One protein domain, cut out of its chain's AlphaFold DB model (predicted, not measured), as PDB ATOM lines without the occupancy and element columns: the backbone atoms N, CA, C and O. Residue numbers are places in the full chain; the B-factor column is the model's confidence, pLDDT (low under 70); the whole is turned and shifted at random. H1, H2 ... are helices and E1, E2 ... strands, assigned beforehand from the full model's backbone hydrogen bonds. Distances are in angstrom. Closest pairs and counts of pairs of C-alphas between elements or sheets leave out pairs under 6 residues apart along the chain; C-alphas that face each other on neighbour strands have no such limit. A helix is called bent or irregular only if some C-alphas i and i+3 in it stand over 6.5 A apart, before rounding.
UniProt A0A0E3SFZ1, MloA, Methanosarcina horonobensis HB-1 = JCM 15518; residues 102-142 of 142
ATOM      1  N   ARG A 102      43.292 -28.630   0.055       94.69
ATOM      2  CA  ARG A 102      44.029 -28.440   1.304       94.69
ATOM      3  C   ARG A 102      43.427 -27.294   2.118       94.69
ATOM      4  O   ARG A 102      43.078 -26.248   1.584       94.69
ATOM      5  N   LYS A 103      43.408 -27.479   3.437       93.25
ATOM      6  CA  LYS A 103      42.965 -26.475   4.424       93.25
ATOM      7  C   LYS A 103      44.124 -25.760   5.116       93.25
ATOM      8  O   LYS A 103      43.917 -24.945   6.003       93.25
ATOM      9  N   VAL A 104      45.350 -26.113   4.746       92.38
ATOM     10  CA  VAL A 104      46.578 -25.596   5.348       92.38
ATOM     11  C   VAL A 104      47.441 -24.951   4.277       92.38
ATOM     12  O   VAL A 104      47.424 -25.365   3.111       92.38
ATOM     13  N   ARG A 105      48.197 -23.926   4.665       91.56
ATOM     14  CA  ARG A 105      49.179 -23.289   3.788       91.56
ATOM     15  C   ARG A 105      50.348 -24.242   3.538       91.56
ATOM     16  O   ARG A 105      50.807 -24.910   4.461       91.56
ATOM     17  N   ILE A 106      50.837 -24.271   2.302       91.56
ATOM     18  CA  ILE A 106      52.042 -25.017   1.921       91.56
ATOM     19  C   ILE A 106      53.037 -24.091   1.224       91.56
ATOM     20  O   ILE A 106      52.658 -23.113   0.575       91.56
ATOM     21  N   VAL A 107      54.317 -24.416   1.359       92.31
ATOM     22  CA  VAL A 107      55.420 -23.739   0.676       92.31
ATOM     23  C   VAL A 107      56.275 -24.782  -0.023       92.31
ATOM     24  O   VAL A 107      56.445 -25.892   0.481       92.31
ATOM     25  N   VAL A 108      56.825 -24.420  -1.175       91.62
ATOM     26  CA  VAL A 108      57.778 -25.247  -1.910       91.62
ATOM     27  C   VAL A 108      59.161 -24.650  -1.702       91.62
ATOM     28  O   VAL A 108      59.397 -23.464  -1.941       91.62
ATOM     29  N   GLY A 109      60.094 -25.466  -1.229       91.69
ATOM     30  CA  GLY A 109      61.432 -25.012  -0.883       91.69
ATOM     31  C   GLY A 109      62.370 -26.170  -0.606       91.69
ATOM     32  O   GLY A 109      61.993 -27.336  -0.697       91.69
ATOM     33  N   ASN A 110      63.611 -25.841  -0.265       89.12
ATOM     34  CA  ASN A 110      64.591 -26.842   0.120       89.12
ATOM     35  C   ASN A 110      64.426 -27.170   1.614       89.12
ATOM     36  O   ASN A 110      64.753 -26.325   2.452       89.12
ATOM     37  N   PRO A 111      63.982 -28.388   1.976       82.75
ATOM     38  CA  PRO A 111      63.751 -28.745   3.373       82.75
ATOM     39  C   PRO A 111      65.043 -28.791   4.201       82.75
ATOM     40  O   PRO A 111      64.996 -28.587   5.408       82.75
ATOM     41  N   LYS A 112      66.207 -29.017   3.574       88.44
ATOM     42  CA  LYS A 112      67.507 -29.072   4.267       88.44
ATOM     43  C   LYS A 112      68.035 -27.687   4.632       88.44
ATOM     44  O   LYS A 112      68.724 -27.551   5.634       88.44
ATOM     45  N   THR A 113      67.757 -26.672   3.812       91.94
ATOM     46  CA  THR A 113      68.246 -25.298   4.043       91.94
ATOM     47  C   THR A 113      67.173 -24.355   4.576       91.94
ATOM     48  O   THR A 113      67.495 -23.246   4.988       91.94
ATOM     49  N   GLY A 114      65.898 -24.755   4.527       87.94
ATOM     50  CA  GLY A 114      64.754 -23.912   4.872       87.94
ATOM     51  C   GLY A 114      64.465 -22.803   3.854       87.94
ATOM     52  O   GLY A 114      63.570 -21.990   4.072       87.94
ATOM     53  N   LYS A 115      65.202 -22.740   2.734       94.12
ATOM     54  CA  LYS A 115      64.997 -21.711   1.708       94.12
ATOM     55  C   LYS A 115      63.695 -21.977   0.955       94.12
ATOM     56  O   LYS A 115      63.583 -22.979   0.249       94.12
ATOM     57  N   ILE A 116      62.750 -21.047   1.068       92.31
ATOM     58  CA  ILE A 116      61.492 -21.059   0.318       92.31
ATOM     59  C   ILE A 116      61.764 -20.583  -1.114       92.31
ATOM     60  O   ILE A 116      62.376 -19.534  -1.321       92.31
ATOM     61  N   THR A 117      61.318 -21.368  -2.094       92.88
ATOM     62  CA  THR A 117      61.405 -21.045  -3.527       92.88
ATOM     63  C   THR A 117      60.079 -20.498  -4.045       92.88
ATOM     64  O   THR A 117      60.068 -19.618  -4.898       92.88
ATOM     65  N   TYR A 118      58.964 -21.005  -3.521       92.75
ATOM     66  CA  TYR A 118      57.627 -20.604  -3.928       92.75
ATOM     67  C   TYR A 118      56.641 -20.731  -2.765       92.75
ATOM     68  O   TYR A 118      56.655 -21.711  -2.018       92.75
ATOM     69  N   THR A 119      55.762 -19.742  -2.643       91.81
ATOM     70  CA  THR A 119      54.652 -19.746  -1.689       91.81
ATOM     71  C   THR A 119      53.373 -19.994  -2.469       91.81
ATOM     72  O   THR A 119      53.057 -19.239  -3.385       91.81
ATOM     73  N   SER A 120      52.660 -21.068  -2.129       92.31
ATOM     74  CA  SER A 120      51.379 -21.376  -2.771       92.31
ATOM     75  C   SER A 120      50.282 -20.403  -2.313       92.31
ATOM     76  O   SER A 120      50.422 -19.831  -1.231       92.31
ATOM     77  N   PRO A 121      49.183 -20.256  -3.079       94.06
ATOM     78  CA  PRO A 121      48.032 -19.431  -2.693       94.06
ATOM     79  C   PRO A 121      47.442 -19.806  -1.329       94.06
ATOM     80  O   PRO A 121      47.687 -20.904  -0.811       94.06
ATOM     81  N   GLU A 122      46.618 -18.943  -0.748       95.75
ATOM     82  CA  GLU A 122      45.930 -19.288   0.495       95.75
ATOM     83  C   GLU A 122      44.869 -20.377   0.270       95.75
ATOM     84  O   GLU A 122      44.317 -20.472  -0.829       95.75
ATOM     85  N   PRO A 123      44.577 -21.234   1.272       95.00
ATOM     86  CA  PRO A 123      43.535 -22.260   1.175       95.00
ATOM     87  C   PRO A 123      42.189 -21.750   0.647       95.00
ATOM     88  O   PRO A 123      41.536 -22.432  -0.141       95.00
ATOM     89  N   GLU A 124      41.798 -20.542   1.045       95.00
ATOM     90  CA  GLU A 124      40.536 -19.902   0.675       95.00
ATOM     91  C   GLU A 124      40.484 -19.517  -0.813       95.00
ATOM     92  O   GLU A 124      39.403 -19.406  -1.388       95.00
ATOM     93  N   GLU A 125      41.642 -19.351  -1.455       95.69
ATOM     94  CA  GLU A 125      41.762 -18.936  -2.856       95.69
ATOM     95  C   GLU A 125      41.811 -20.128  -3.822       95.69
ATOM     96  O   GLU A 125      41.569 -19.962  -5.018       95.69
ATOM     97  N   ILE A 126      42.110 -21.338  -3.331       95.25
ATOM     98  CA  ILE A 126      42.412 -22.498  -4.186       95.25
ATOM     99  C   ILE A 126      41.240 -22.845  -5.095       95.25
ATOM    100  O   ILE A 126      41.441 -22.971  -6.295       95.25
ATOM    101  N   SER A 127      40.025 -22.970  -4.552       95.00
ATOM    102  CA  SER A 127      38.861 -23.364  -5.362       95.00
ATOM    103  C   SER A 127      38.588 -22.353  -6.479       95.00
ATOM    104  O   SER A 127      38.330 -22.742  -7.616       95.00
ATOM    105  N   LEU A 128      38.739 -21.052  -6.201       96.06
ATOM    106  CA  LEU A 128      38.587 -20.013  -7.219       96.06
ATOM    107  C   LEU A 128      39.656 -20.142  -8.314       96.06
ATOM    108  O   LEU A 128      39.321 -20.166  -9.497       96.06
ATOM    109  N   LEU A 129      40.929 -20.267  -7.929       96.69
ATOM    110  CA  LEU A 129      42.045 -20.390  -8.870       96.69
ATOM    111  C   LEU A 129      41.972 -21.680  -9.692       96.69
ATOM    112  O   LEU A 129      42.277 -21.667 -10.882       96.69
ATOM    113  N   THR A 130      41.544 -22.785  -9.081       96.38
ATOM    114  CA  THR A 130      41.346 -24.055  -9.777       96.38
ATOM    115  C   THR A 130      40.229 -23.947 -10.804       96.38
ATOM    116  O   THR A 130      40.432 -24.379 -11.932       96.38
ATOM    117  N   ARG A 131      39.093 -23.314 -10.483       95.38
ATOM    118  CA  ARG A 131      38.036 -23.076 -11.479       95.38
ATOM    119  C   ARG A 131      38.533 -22.231 -12.643       95.38
ATOM    120  O   ARG A 131      38.353 -22.624 -13.785       95.38
ATOM    121  N   SER A 132      39.252 -21.142 -12.365       96.19
ATOM    122  CA  SER A 132      39.850 -20.323 -13.426       96.19
ATOM    123  C   SER A 132      40.839 -21.106 -14.300       96.19
ATOM    124  O   SER A 132      40.895 -20.884 -15.509       96.19
ATOM    125  N   LEU A 133      41.606 -22.034 -13.716       95.75
ATOM    126  CA  LEU A 133      42.477 -22.936 -14.470       95.75
ATOM    127  C   LEU A 133      41.666 -23.886 -15.360       95.75
ATOM    128  O   LEU A 133      41.988 -24.018 -16.536       95.75
ATOM    129  N   LEU A 134      40.619 -24.517 -14.819       95.56
ATOM    130  CA  LEU A 134      39.764 -25.446 -15.562       95.56
ATOM    131  C   LEU A 134      39.036 -24.746 -16.715       95.56
ATOM    132  O   LEU A 134      39.005 -25.277 -17.821       95.56
ATOM    133  N   ASP A 135      38.523 -23.536 -16.497       94.50
ATOM    134  CA  ASP A 135      37.898 -22.725 -17.546       94.50
ATOM    135  C   ASP A 135      38.891 -22.429 -18.680       94.50
ATOM    136  O   ASP A 135      38.576 -22.595 -19.859       94.50
ATOM    137  N   CYS A 136      40.125 -22.050 -18.326       93.69
ATOM    138  CA  CYS A 136      41.198 -21.818 -19.290       93.69
ATOM    139  C   CYS A 136      41.535 -23.097 -20.073       93.69
ATOM    140  O   CYS A 136      41.573 -23.066 -21.302       93.69
ATOM    141  N   SER A 137      41.721 -24.229 -19.389       90.94
ATOM    142  CA  SER A 137      42.027 -25.515 -20.026       90.94
ATOM    143  C   SER A 137      40.928 -25.961 -20.986       90.94
ATOM    144  O   SER A 137      41.230 -26.334 -22.115       90.94
ATOM    145  N   ASN A 138      39.662 -25.863 -20.576       91.56
ATOM    146  CA  ASN A 138      38.531 -26.256 -21.413       91.56
ATOM    147  C   ASN A 138      38.313 -25.301 -22.596       91.56
ATOM    148  O   ASN A 138      37.829 -25.735 -23.632       91.56
ATOM    149  N   SER A 139      38.723 -24.030 -22.496       88.75
ATOM    150  CA  SER A 139      38.658 -23.090 -23.628       88.75
ATOM    151  C   SER A 139      39.624 -23.417 -24.776       88.75
ATOM    152  O   SER A 139      39.476 -22.886 -25.875       88.75
ATOM    153  N   LEU A 140      40.619 -24.274 -24.520       80.94
ATOM    154  CA  LEU A 140      41.607 -24.729 -25.502       80.94
ATOM    155  C   LEU A 140      41.226 -26.062 -26.161       80.94
ATOM    156  O   LEU A 140      41.901 -26.475 -27.106       80.94
ATOM    157  N   ILE A 141      40.184 -26.737 -25.665       68.06
ATOM    158  CA  ILE A 141      39.663 -27.974 -26.248       68.06
ATOM    159  C   ILE A 141      38.713 -27.570 -27.394       68.06
ATOM    160  O   ILE A 141      37.789 -26.792 -27.147       68.06
ATOM    161  N   PRO A 142      38.981 -27.998 -28.642       58.88
ATOM    162  CA  PRO A 142      38.212 -27.601 -29.824       58.88
ATOM    163  C   PRO A 142      36.788 -28.166 -29.878       58.88
ATOM    164  O   PRO A 142      36.535 -29.238 -29.285       58.88
TER     165      PRO A 142
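This is residues 102 to 142 of the 142 residues of the protein "MloA" of Methanosarcina horonobensis HB-1 = JCM 15518 (UniProt A0A0E3SFZ1). The model is an open V: a small two-stranded hairpin, E1 and E2, makes one arm, a single long helix, H1, makes the other, and the corner lies about where H1 begins. Residues 102 to 106 lead from near that corner into E1, the chain turns back through residues 110 to 115 into E2, and the free end of the helix arm, residues 130 to 142, sticks out with nothing packed on it. The printed part has 41 residues, with one named helix and two named strands in the order E1, E2, H1; the sheet has the order E1 - E2 and is antiparallel, and the class is mixed, helices and strands. The whole is extended, with a radius of gyration of the C-alphas of 14.2 A, and its C-alphas span 45 by 21 by 10 A.

The printed part begins at Arg 102, with its C-alpha at (44.029, -28.440, 1.304). E1 is residues 107 to 109, 6.3 A from first to last C-alpha, and C-alpha 107 is at (55.420, -23.739, 0.676). E2 is residues 116 to 119, 7.2 A from first to last C-alpha. H1 is residues 123 to 139, 25.3 A from C-alpha 123 at (43.535, -22.260, 1.175) to C-alpha 139 at (38.658, -23.090, -23.628). H1 is irregular: C-alphas 124 and 127 are 7.2 A apart.

E1 and E2 form a hairpin, and their N-to-C directions stand at 158 degrees. The C-alphas of Val 107 and Thr 119 face each other at 4.7 A, and those of Gly 109 and Ile 116 face each other at 4.1 A. N of residue 108 and O of residue 118 are within hydrogen-bond range at 2.8 A, and so are N of residue 117 and O of residue 108 at 2.8 A. The link from E1 to E2 is short, with 6 residues. The link from E2 to H1 is tight, with 3 residues. E1 and H1 are apart. In H1, 11 of 13 O i to N i+4 pairs are within hydrogen-bond range. Residues 130 to 142, of which 130 to 139 belong to H1, stand free.

The outline is a rod. The two C-alphas farthest apart are those of Thr 113 and Pro 142, at 45.3 A, while the first and last printed C-alphas, Arg 102 and Pro 142, are 31.7 A apart. The printed part has no cut and no long link between its named elements, and it ends at residue 142, the chain's last residue. The mean pLDDT of the printed part is 91.2; residues 141 to 142 are under 70.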